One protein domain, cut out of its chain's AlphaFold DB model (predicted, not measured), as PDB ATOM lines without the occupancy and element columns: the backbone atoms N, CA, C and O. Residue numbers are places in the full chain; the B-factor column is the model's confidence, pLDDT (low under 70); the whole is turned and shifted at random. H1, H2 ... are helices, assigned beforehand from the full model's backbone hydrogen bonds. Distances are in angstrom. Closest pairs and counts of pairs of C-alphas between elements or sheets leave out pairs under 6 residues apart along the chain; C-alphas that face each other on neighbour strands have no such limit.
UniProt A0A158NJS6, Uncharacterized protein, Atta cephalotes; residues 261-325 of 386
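AT A GLANCE: This is residues 261 to 325 of the 386 residues of an uncharacterized protein of Atta cephalotes (UniProt A0A158NJS6). A helical hairpin of H2 and H3 has its open end crossed by a shorter helix, H1, which reaches from the end of H3 to the beginning of H2. H2 is the longest helix, H3 folds back beside it at a tilt, and the printed part ends in a tail, residues 318 to 325, with no named element. The printed part has 65 residues with three named helices, in the order H1, H2, H3, and no named strand; its class is all helix. It is only just compact, close to loose, with a radius of gyration of the C-alphas of 12.7 A, and its outline is elongated, spanning 36 by 23 by 20 A.

HOW THE PARTS SIT: H1, residues 261 to 269, touches H2, residues 280 to 297, and H2 touches H1 with residues 280 to 282 alone. Their closest C-alphas, those of Trp 267 and His 281, are 4.7 A apart. H1 and H2 run opposite ways at a steep tilt of 66 degrees. H2 in turn touches H3, residues 305 to 317, and the closest C-alphas, those of Ile 285 and Ile 315, are 5.6 A apart. H2 and H3 form a helical hairpin, running opposite ways at a shallow tilt of 33 degrees, only just short of steep, with their centres 10.0 A apart. H1 and H3 are close but not clearly touching: their closest C-alphas, those of Pro 261 and Leu 317, are 7.4 A apart. These two run the same way at a steep tilt of 58 degrees. In the backbones of H2 and H3 every O i to N i+4 pair is within hydrogen-bond range; in H1 it is 3 of 5.

IN THESE COORDINATES: H1 begins at C-alpha 261, at (54.200, 62.560, 91.247), and has 9 residues, 14.0 A from first to last C-alpha. H2 has 18 residues and measures 26.0 A, from C-alpha 280 at (40.015, 63.729, 91.643) to C-alpha 297 at (39.262, 52.071, 68.387). H3 has 13 residues and measures 18.2 A, ending at C-alpha 317, at (51.883, 56.086, 88.410).

THE WHOLE: The two C-alphas farthest apart are those of Asn 269 and Asn 299, at 36.6 A. The first and last printed C-alphas, those of Pro 261 and Leu 325, are 21.3 A apart. The printed part has no cut. The links from H1 to H2, 10 residues, and from H2 to H3, 7 residues, are both short. The mean pLDDT of the printed part is 71.8, and 19 residues are under 70, among them residues 297 to 303 and 318 to 324.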
ATOM      1  N   PRO A 261      54.639  63.576  90.286       70.44
ATOM      2  CA  PRO A 261      54.200  62.560  91.247       70.44
ATOM      3  C   PRO A 261      53.680  63.110  92.592       70.44
ATOM      4  O   PRO A 261      52.775  62.517  93.192       70.44
ATOM      5  N   PHE A 262      54.204  64.245  93.071       72.44
ATOM      6  CA  PHE A 262      53.684  64.903  94.273       72.44
ATOM      7  C   PHE A 262      52.274  65.485  94.068       72.44
ATOM      8  O   PHE A 262      51.422  65.315  94.944       72.44
ATOM      9  N   GLU A 263      51.978  66.081  92.908       69.88
ATOM     10  CA  GLU A 263      50.626  66.557  92.566       69.88
ATOM     11  C   GLU A 263      49.620  65.401  92.525       69.88
ATOM     12  O   GLU A 263      48.533  65.507  93.097       69.88
ATOM     13  N   CYS A 264      50.012  64.253  91.961       70.25
ATOM     14  CA  CYS A 264      49.186  63.041  91.953       70.25
ATOM     15  C   CYS A 264      48.774  62.608  93.368       70.25
ATOM     16  O   CYS A 264      47.663  62.119  93.582       70.25
ATOM     17  N   THR A 265      49.658  62.793  94.351       75.75
ATOM     18  CA  THR A 265      49.374  62.449  95.751       75.75
ATOM     19  C   THR A 265      48.350  63.407  96.359       75.75
ATOM     20  O   THR A 265      47.443  62.963  97.063       75.75
ATOM     21  N   ILE A 266      48.437  64.703  96.039       77.38
ATOM     22  CA  ILE A 266      47.474  65.722  96.484       77.38
ATOM     23  C   ILE A 266      46.072  65.417  95.939       77.38
ATOM     24  O   ILE A 266      45.094  65.492  96.686       77.38
ATOM     25  N   TRP A 267      45.960  64.997  94.676       79.19
ATOM     26  CA  TRP A 267      44.674  64.685  94.038       79.19
ATOM     27  C   TRP A 267      43.891  63.557  94.715       79.19
ATOM     28  O   TRP A 267      42.680  63.460  94.527       79.19
ATOM     29  N   ARG A 268      44.541  62.700  95.515       81.00
ATOM     30  CA  ARG A 268      43.848  61.651  96.284       81.00
ATOM     31  C   ARG A 268      42.965  62.220  97.390       81.00
ATOM     32  O   ARG A 268      41.990  61.578  97.761       81.00
ATOM     33  N   ASN A 269      43.302  63.411  97.879       82.19
ATOM     34  CA  ASN A 269      42.608  64.081  98.977       82.19
ATOM     35  C   ASN A 269      41.572  65.103  98.490       82.19
ATOM     36  O   ASN A 269      40.863  65.688  99.306       82.19
ATOM     37  N   ILE A 270      41.493  65.337  97.179       79.25
ATOM     38  CA  ILE A 270      40.515  66.230  96.560       79.25
ATOM     39  C   ILE A 270      39.360  65.370  96.049       79.25
ATOM     40  O   ILE A 270      39.589  64.361  95.386       79.25
ATOM     41  N   VAL A 271      38.130  65.754  96.375       78.56
ATOM     42  CA  VAL A 271      36.913  65.117  95.852       78.56
ATOM     43  C   VAL A 271      36.655  65.637  94.441       78.56
ATOM     44  O   VAL A 271      36.876  66.816  94.180       78.56
ATOM     45  N   ASP A 272      36.231  64.763  93.533       71.50
ATOM     46  CA  ASP A 272      35.872  65.170  92.177       71.50
ATOM     47  C   ASP A 272      34.549  65.958  92.149       71.50
ATOM     48  O   ASP A 272      33.587  65.614  92.841       71.50
ATOM     49  N   ASP A 273      34.501  67.011  91.331       69.06
ATOM     50  CA  ASP A 273      33.342  67.906  91.242       69.06
ATOM     51  C   ASP A 273      32.165  67.265  90.482       69.06
ATOM     52  O   ASP A 273      31.003  67.560  90.770       69.06
ATOM     53  N   GLU A 274      32.439  66.387  89.508       69.69
ATOM     54  CA  GLU A 274      31.403  65.734  88.696       69.69
ATOM     55  C   GLU A 274      30.838  64.488  89.389       69.69
ATOM     56  O   GLU A 274      29.626  64.238  89.379       69.69
ATOM     57  N   ASN A 275      31.715  63.709  90.015       71.75
ATOM     58  CA  ASN A 275      31.400  62.516  90.771       71.75
ATOM     59  C   ASN A 275      31.992  62.598  92.181       71.75
ATOM     60  O   ASN A 275      33.052  62.050  92.479       71.75
ATOM     61  N   THR A 276      31.217  63.180  93.089       78.69
ATOM     62  CA  THR A 276      31.601  63.352  94.496       78.69
ATOM     63  C   THR A 276      31.849  62.043  95.257       78.69
ATOM     64  O   THR A 276      32.327  62.079  96.391       78.69
ATOM     65  N   MET A 277      31.537  60.878  94.670       77.62
ATOM     66  CA  MET A 277      31.840  59.569  95.257       77.62
ATOM     67  C   MET A 277      33.295  59.130  95.064       77.62
ATOM     68  O   MET A 277      33.709  58.153  95.688       77.62
ATOM     69  N   ILE A 278      34.063  59.805  94.207       77.50
ATOM     70  CA  ILE A 278      35.453  59.452  93.912       77.50
ATOM     71  C   ILE A 278      36.388  60.643  94.136       77.50
ATOM     72  O   ILE A 278      35.981  61.804  94.141       77.50
ATOM     73  N   SER A 279      37.674  60.352  94.342       81.44
ATOM     74  CA  SER A 279      38.698  61.395  94.378       81.44
ATOM     75  C   SER A 279      39.016  61.898  92.973       81.44
ATOM     76  O   SER A 279      38.910  61.150  91.997       81.44
ATOM     77  N   LEU A 280      39.503  63.134  92.877       75.00
ATOM     78  CA  LEU A 280      40.015  63.729  91.643       75.00
ATOM     79  C   LEU A 280      41.082  62.831  91.000       75.00
ATOM     80  O   LEU A 280      41.089  62.616  89.793       75.00
ATOM     81  N   HIS A 281      41.947  62.228  91.821       79.00
ATOM     82  CA  HIS A 281      42.919  61.236  91.365       79.00
ATOM     83  C   HIS A 281      42.249  60.057  90.642       79.00
ATOM     84  O   HIS A 281      42.678  59.673  89.557       79.00
ATOM     85  N   ARG A 282      41.180  59.484  91.213       77.81
ATOM     86  CA  ARG A 282      40.452  58.366  90.596       77.81
ATOM     87  C   ARG A 282      39.727  58.804  89.320       77.81
ATOM     88  O   ARG A 282      39.802  58.080  88.331       77.81
ATOM     89  N   ALA A 283      39.121  59.990  89.308       74.19
ATOM     90  CA  ALA A 283      38.473  60.555  88.122       74.19
ATOM     91  C   ALA A 283      39.461  60.720  86.951       74.19
ATOM     92  O   ALA A 283      39.192  60.275  85.835       74.19
ATOM     93  N   ILE A 284      40.661  61.249  87.216       74.00
ATOM     94  CA  ILE A 284      41.712  61.417  86.201       74.00
ATOM     95  C   ILE A 284      42.172  60.063  85.630       74.00
ATOM     96  O   ILE A 284      42.337  59.942  84.414       74.00
ATOM     97  N   ILE A 285      42.338  59.028  86.467       76.44
ATOM     98  CA  ILE A 285      42.663  57.666  85.994       76.44
ATOM     99  C   ILE A 285      41.582  57.149  85.044       76.44
ATOM    100  O   ILE A 285      41.909  56.574  84.000       76.44
ATOM    101  N   MET A 286      40.310  57.338  85.404       72.19
ATOM    102  CA  MET A 286      39.175  56.887  84.600       72.19
ATOM    103  C   MET A 286      39.164  57.570  83.233       72.19
ATOM    104  O   MET A 286      39.136  56.882  82.214       72.19
ATOM    105  N   GLU A 287      39.301  58.895  83.190       75.19
ATOM    106  CA  GLU A 287      39.350  59.650  81.934       75.19
ATOM    107  C   GLU A 287      40.552  59.258  81.064       75.19
ATOM    108  O   GLU A 287      40.426  59.070  79.851       75.19
ATOM    109  N   CYS A 288      41.719  59.021  81.672       74.25
ATOM    110  CA  CYS A 288      42.891  58.529  80.946       74.25
ATOM    111  C   CYS A 288      42.667  57.127  80.367       74.25
ATOM    112  O   CYS A 288      43.077  56.846  79.236       74.25
ATOM    113  N   HIS A 289      42.008  56.243  81.119       75.00
ATOM    114  CA  HIS A 289      41.640  54.914  80.643       75.00
ATOM    115  C   HIS A 289      40.645  54.992  79.482       75.00
ATOM    116  O   HIS A 289      40.854  54.349  78.451       75.00
ATOM    117  N   TYR A 290      39.605  55.817  79.608       71.00
ATOM    118  CA  TYR A 290      38.592  56.022  78.575       71.00
ATOM    119  C   TYR A 290      39.190  56.572  77.292       71.00
ATOM    120  O   TYR A 290      38.948  56.014  76.216       71.00
ATOM    121  N   LEU A 291      40.043  57.589  77.399       70.44
ATOM    122  CA  LEU A 291      40.755  58.136  76.256       70.44
ATOM    123  C   LEU A 291      41.646  57.075  75.603       70.44
ATOM    124  O   LEU A 291      41.629  56.927  74.384       70.44
ATOM    125  N   ARG A 292      42.374  56.276  76.389       73.31
ATOM    126  CA  ARG A 292      43.249  55.220  75.867       73.31
ATOM    127  C   ARG A 292      42.481  54.125  75.123       73.31
ATOM    128  O   ARG A 292      42.917  53.700  74.052       73.31
ATOM    129  N   GLU A 293      41.353  53.663  75.656       70.81
ATOM    130  CA  GLU A 293      40.508  52.677  74.970       70.81
ATOM    131  C   GLU A 293      39.837  53.272  73.725       70.81
ATOM    132  O   GLU A 293      39.727  52.592  72.703       70.81
ATOM    133  N   PHE A 294      39.455  54.552  73.763       66.44
ATOM    134  CA  PHE A 294      38.954  55.265  72.589       66.44
ATOM    135  C   PHE A 294      40.017  55.373  71.491       66.44
ATOM    136  O   PHE A 294      39.724  55.104  70.325       66.44
ATOM    137  N   MET A 295      41.265  55.688  71.856       65.81
ATOM    138  CA  MET A 295      42.381  55.727  70.913       65.81
ATOM    139  C   MET A 295      42.540  54.383  70.202       65.81
ATOM    140  O   MET A 295      42.599  54.384  68.983       65.81
ATOM    141  N   LYS A 296      42.492  53.242  70.910       70.88
ATOM    142  CA  LYS A 296      42.582  51.895  70.300       70.88
ATOM    143  C   LYS A 296      41.534  51.621  69.224       70.88
ATOM    144  O   LYS A 296      41.797  50.856  68.301       70.88
ATOM    145  N   GLN A 297      40.355  52.224  69.348       65.31
ATOM    146  CA  GLN A 297      39.262  52.071  68.387       65.31
ATOM    147  C   GLN A 297      39.392  53.035  67.197       65.31
ATOM    148  O   GLN A 297      38.702  52.863  66.193       65.31
ATOM    149  N   ASN A 298      40.264  54.046  67.284       61.44
ATOM    150  CA  ASN A 298      40.396  55.108  66.296       61.44
ATOM    151  C   ASN A 298      41.788  55.112  65.637       61.44
ATOM    152  O   ASN A 298      42.774  55.593  66.196       61.44
ATOM    153  N   ASN A 299      41.846  54.644  64.385       59.97
ATOM    154  CA  ASN A 299      43.084  54.520  63.602       59.97
ATOM    155  C   ASN A 299      43.867  55.836  63.423       59.97
ATOM    156  O   ASN A 299      45.062  55.796  63.141       59.97
ATOM    157  N   ILE A 300      43.218  57.000  63.545       55.72
ATOM    158  CA  ILE A 300      43.878  58.309  63.412       55.72
ATOM    159  C   ILE A 300      44.618  58.658  64.706       55.72
ATOM    160  O   ILE A 300      45.774  59.074  64.657       55.72
ATOM    161  N   LEU A 301      43.982  58.430  65.857       56.97
ATOM    162  CA  LEU A 301      44.564  58.713  67.168       56.97
ATOM    163  C   LEU A 301      45.621  57.683  67.580       56.97
ATOM    164  O   LEU A 301      46.597  58.062  68.223       56.97
ATOM    165  N   MET A 302      45.496  56.419  67.149       59.47
ATOM    166  CA  MET A 302      46.527  55.391  67.377       59.47
ATOM    167  C   MET A 302      47.909  55.773  66.846       59.47
ATOM    168  O   MET A 302      48.908  55.304  67.379       59.47
ATOM    169  N   LYS A 303      47.988  56.640  65.828       66.06
ATOM    170  CA  LYS A 303      49.271  57.121  65.292       66.06
ATOM    171  C   LYS A 303      50.053  57.977  66.294       66.06
ATOM    172  O   LYS A 303      51.239  58.209  66.088       66.06
ATOM    173  N   ASN A 304      49.414  58.465  67.360       70.69
ATOM    174  CA  ASN A 304      50.071  59.248  68.397       70.69
ATOM    175  C   ASN A 304      50.556  58.353  69.550       70.69
ATOM    176  O   ASN A 304      50.005  58.357  70.653       70.69
ATOM    177  N   GLU A 305      51.603  57.572  69.275       80.56
ATOM    178  CA  GLU A 305      52.200  56.637  70.239       80.56
ATOM    179  C   GLU A 305      52.657  57.335  71.524       80.56
ATOM    180  O   GLU A 305      52.506  56.788  72.616       80.56
ATOM    181  N   GLN A 306      53.154  58.573  71.421       82.00
ATOM    182  CA  GLN A 306      53.589  59.342  72.586       82.00
ATOM    183  C   GLN A 306      52.441  59.617  73.558       82.00
ATOM    184  O   GLN A 306      52.618  59.424  74.759       82.00
ATOM    185  N   LEU A 307      51.269  60.041  73.063       76.25
ATOM    186  CA  LEU A 307      50.102  60.270  73.921       76.25
ATOM    187  C   LEU A 307      49.660  58.969  74.584       76.25
ATOM    188  O   LEU A 307      49.423  58.942  75.788       76.25
ATOM    189  N   PHE A 308      49.628  57.877  73.822       78.81
ATOM    190  CA  PHE A 308      49.269  56.569  74.356       78.81
ATOM    191  C   PHE A 308      50.214  56.113  75.481       78.81
ATOM    192  O   PHE A 308      49.753  55.599  76.503       78.81
ATOM    193  N   LEU A 309      51.526  56.314  75.314       81.62
ATOM    194  CA  LEU A 309      52.536  55.989  76.324       81.62
ATOM    195  C   LEU A 309      52.429  56.887  77.560       81.62
ATOM    196  O   LEU A 309      52.458  56.365  78.670       81.62
ATOM    197  N   CYS A 310      52.238  58.198  77.387       80.25
ATOM    198  CA  CYS A 310      52.083  59.132  78.505       80.25
ATOM    199  C   CYS A 310      50.825  58.817  79.332       80.25
ATOM    200  O   CYS A 310      50.893  58.774  80.555       80.25
ATOM    201  N   LEU A 311      49.695  58.513  78.681       77.00
ATOM    202  CA  LEU A 311      48.471  58.083  79.369       77.00
ATOM    203  C   LEU A 311      48.683  56.768  80.124       77.00
ATOM    204  O   LEU A 311      48.221  56.623  81.252       77.00
ATOM    205  N   LYS A 312      49.397  55.807  79.523       81.50
ATOM    206  CA  LYS A 312      49.739  54.544  80.189       81.50
ATOM    207  C   LYS A 312      50.591  54.793  81.437       81.50
ATOM    208  O   LYS A 312      50.257  54.258  82.486       81.50
ATOM    209  N   GLN A 313      51.638  55.608  81.324       78.69
ATOM    210  CA  GLN A 313      52.512  55.961  82.443       78.69
ATOM    211  C   GLN A 313      51.741  56.675  83.552       78.69
ATOM    212  O   GLN A 313      51.903  56.320  84.712       78.69
ATOM    213  N   LEU A 314      50.861  57.619  83.208       74.44
ATOM    214  CA  LEU A 314      50.049  58.344  84.182       74.44
ATOM    215  C   LEU A 314      49.071  57.410  84.917       74.44
ATOM    216  O   LEU A 314      48.957  57.473  86.135       74.44
ATOM    217  N   ILE A 315      48.445  56.467  84.202       75.69
ATOM    218  CA  ILE A 315      47.629  55.407  84.816       75.69
ATOM    219  C   ILE A 315      48.486  54.514  85.732       75.69
ATOM    220  O   ILE A 315      48.036  54.138  86.809       75.69
ATOM    221  N   GLU A 316      49.700  54.142  85.318       77.06
ATOM    222  CA  GLU A 316      50.603  53.272  86.089       77.06
ATOM    223  C   GLU A 316      51.159  53.952  87.347       77.06
ATOM    224  O   GLU A 316      51.196  53.322  88.398       77.06
ATOM    225  N   LEU A 317      51.492  55.243  87.272       70.25
ATOM    226  CA  LEU A 317      51.883  56.086  88.410       70.25
ATOM    227  C   LEU A 317      50.794  56.160  89.490       70.25
ATOM    228  O   LEU A 317      51.089  56.370  90.665       70.25
ATOM    229  N   MET A 318      49.536  55.992  89.092       65.19
ATOM    230  CA  MET A 318      48.367  56.190  89.944       65.19
ATOM    231  C   MET A 318      47.684  54.885  90.374       65.19
ATOM    232  O   MET A 318      46.694  54.918  91.108       65.19
ATOM    233  N   LYS A 319      48.190  53.719  89.958       63.59
ATOM    234  CA  LYS A 319      47.603  52.426  90.327       63.59
ATOM    235  C   LYS A 319      47.980  52.013  91.752       63.59
ATOM    236  O   LYS A 319      49.125  51.673  92.024       63.59
ATOM    237  N   SER A 320      46.979  51.944  92.630       51.44
ATOM    238  CA  SER A 320      46.884  50.873  93.629       51.44
ATOM    239  C   SER A 320      46.198  49.664  92.973       51.44
ATOM    240  O   SER A 320      45.410  49.838  92.049       51.44
ATOM    241  N   GLU A 321      46.527  48.450  93.405       47.47
ATOM    242  CA  GLU A 321      46.335  47.145  92.734       47.47
ATOM    243  C   GLU A 321      44.897  46.702  92.347       47.47
ATOM    244  O   GLU A 321      44.695  45.553  91.957       47.47
ATOM    245  N   GLU A 322      43.887  47.570  92.372       53.09
ATOM    246  CA  GLU A 322      42.513  47.222  91.996       53.09
ATOM    247  C   GLU A 322      42.203  47.459  90.510       53.09
ATOM    248  O   GLU A 322      42.836  48.253  89.807       53.09
ATOM    249  N   SER A 323      41.182  46.752  90.014       60.91
ATOM    250  CA  SER A 323      40.638  46.935  88.667       60.91
ATOM    251  C   SER A 323      40.411  48.416  88.338       60.91
ATOM    252  O   SER A 323      39.928  49.184  89.174       60.91
ATOM    253  N   ILE A 324      40.696  48.801  87.089       66.19
ATOM    254  CA  ILE A 324      40.692  50.205  86.634       66.19
ATOM    255  C   ILE A 324      39.345  50.912  86.884       66.19
ATOM    256  O   ILE A 324      39.334  52.116  87.101       66.19
ATOM    257  N   LEU A 325      38.239  50.160  86.928       71.69
ATOM    258  CA  LEU A 325      36.923  50.636  87.382       71.69
ATOM    259  C   LEU A 325      36.327  49.657  88.394       71.69
ATOM    260  O   LEU A 325      36.422  48.449  88.175       71.69
TER     261      LEU A 325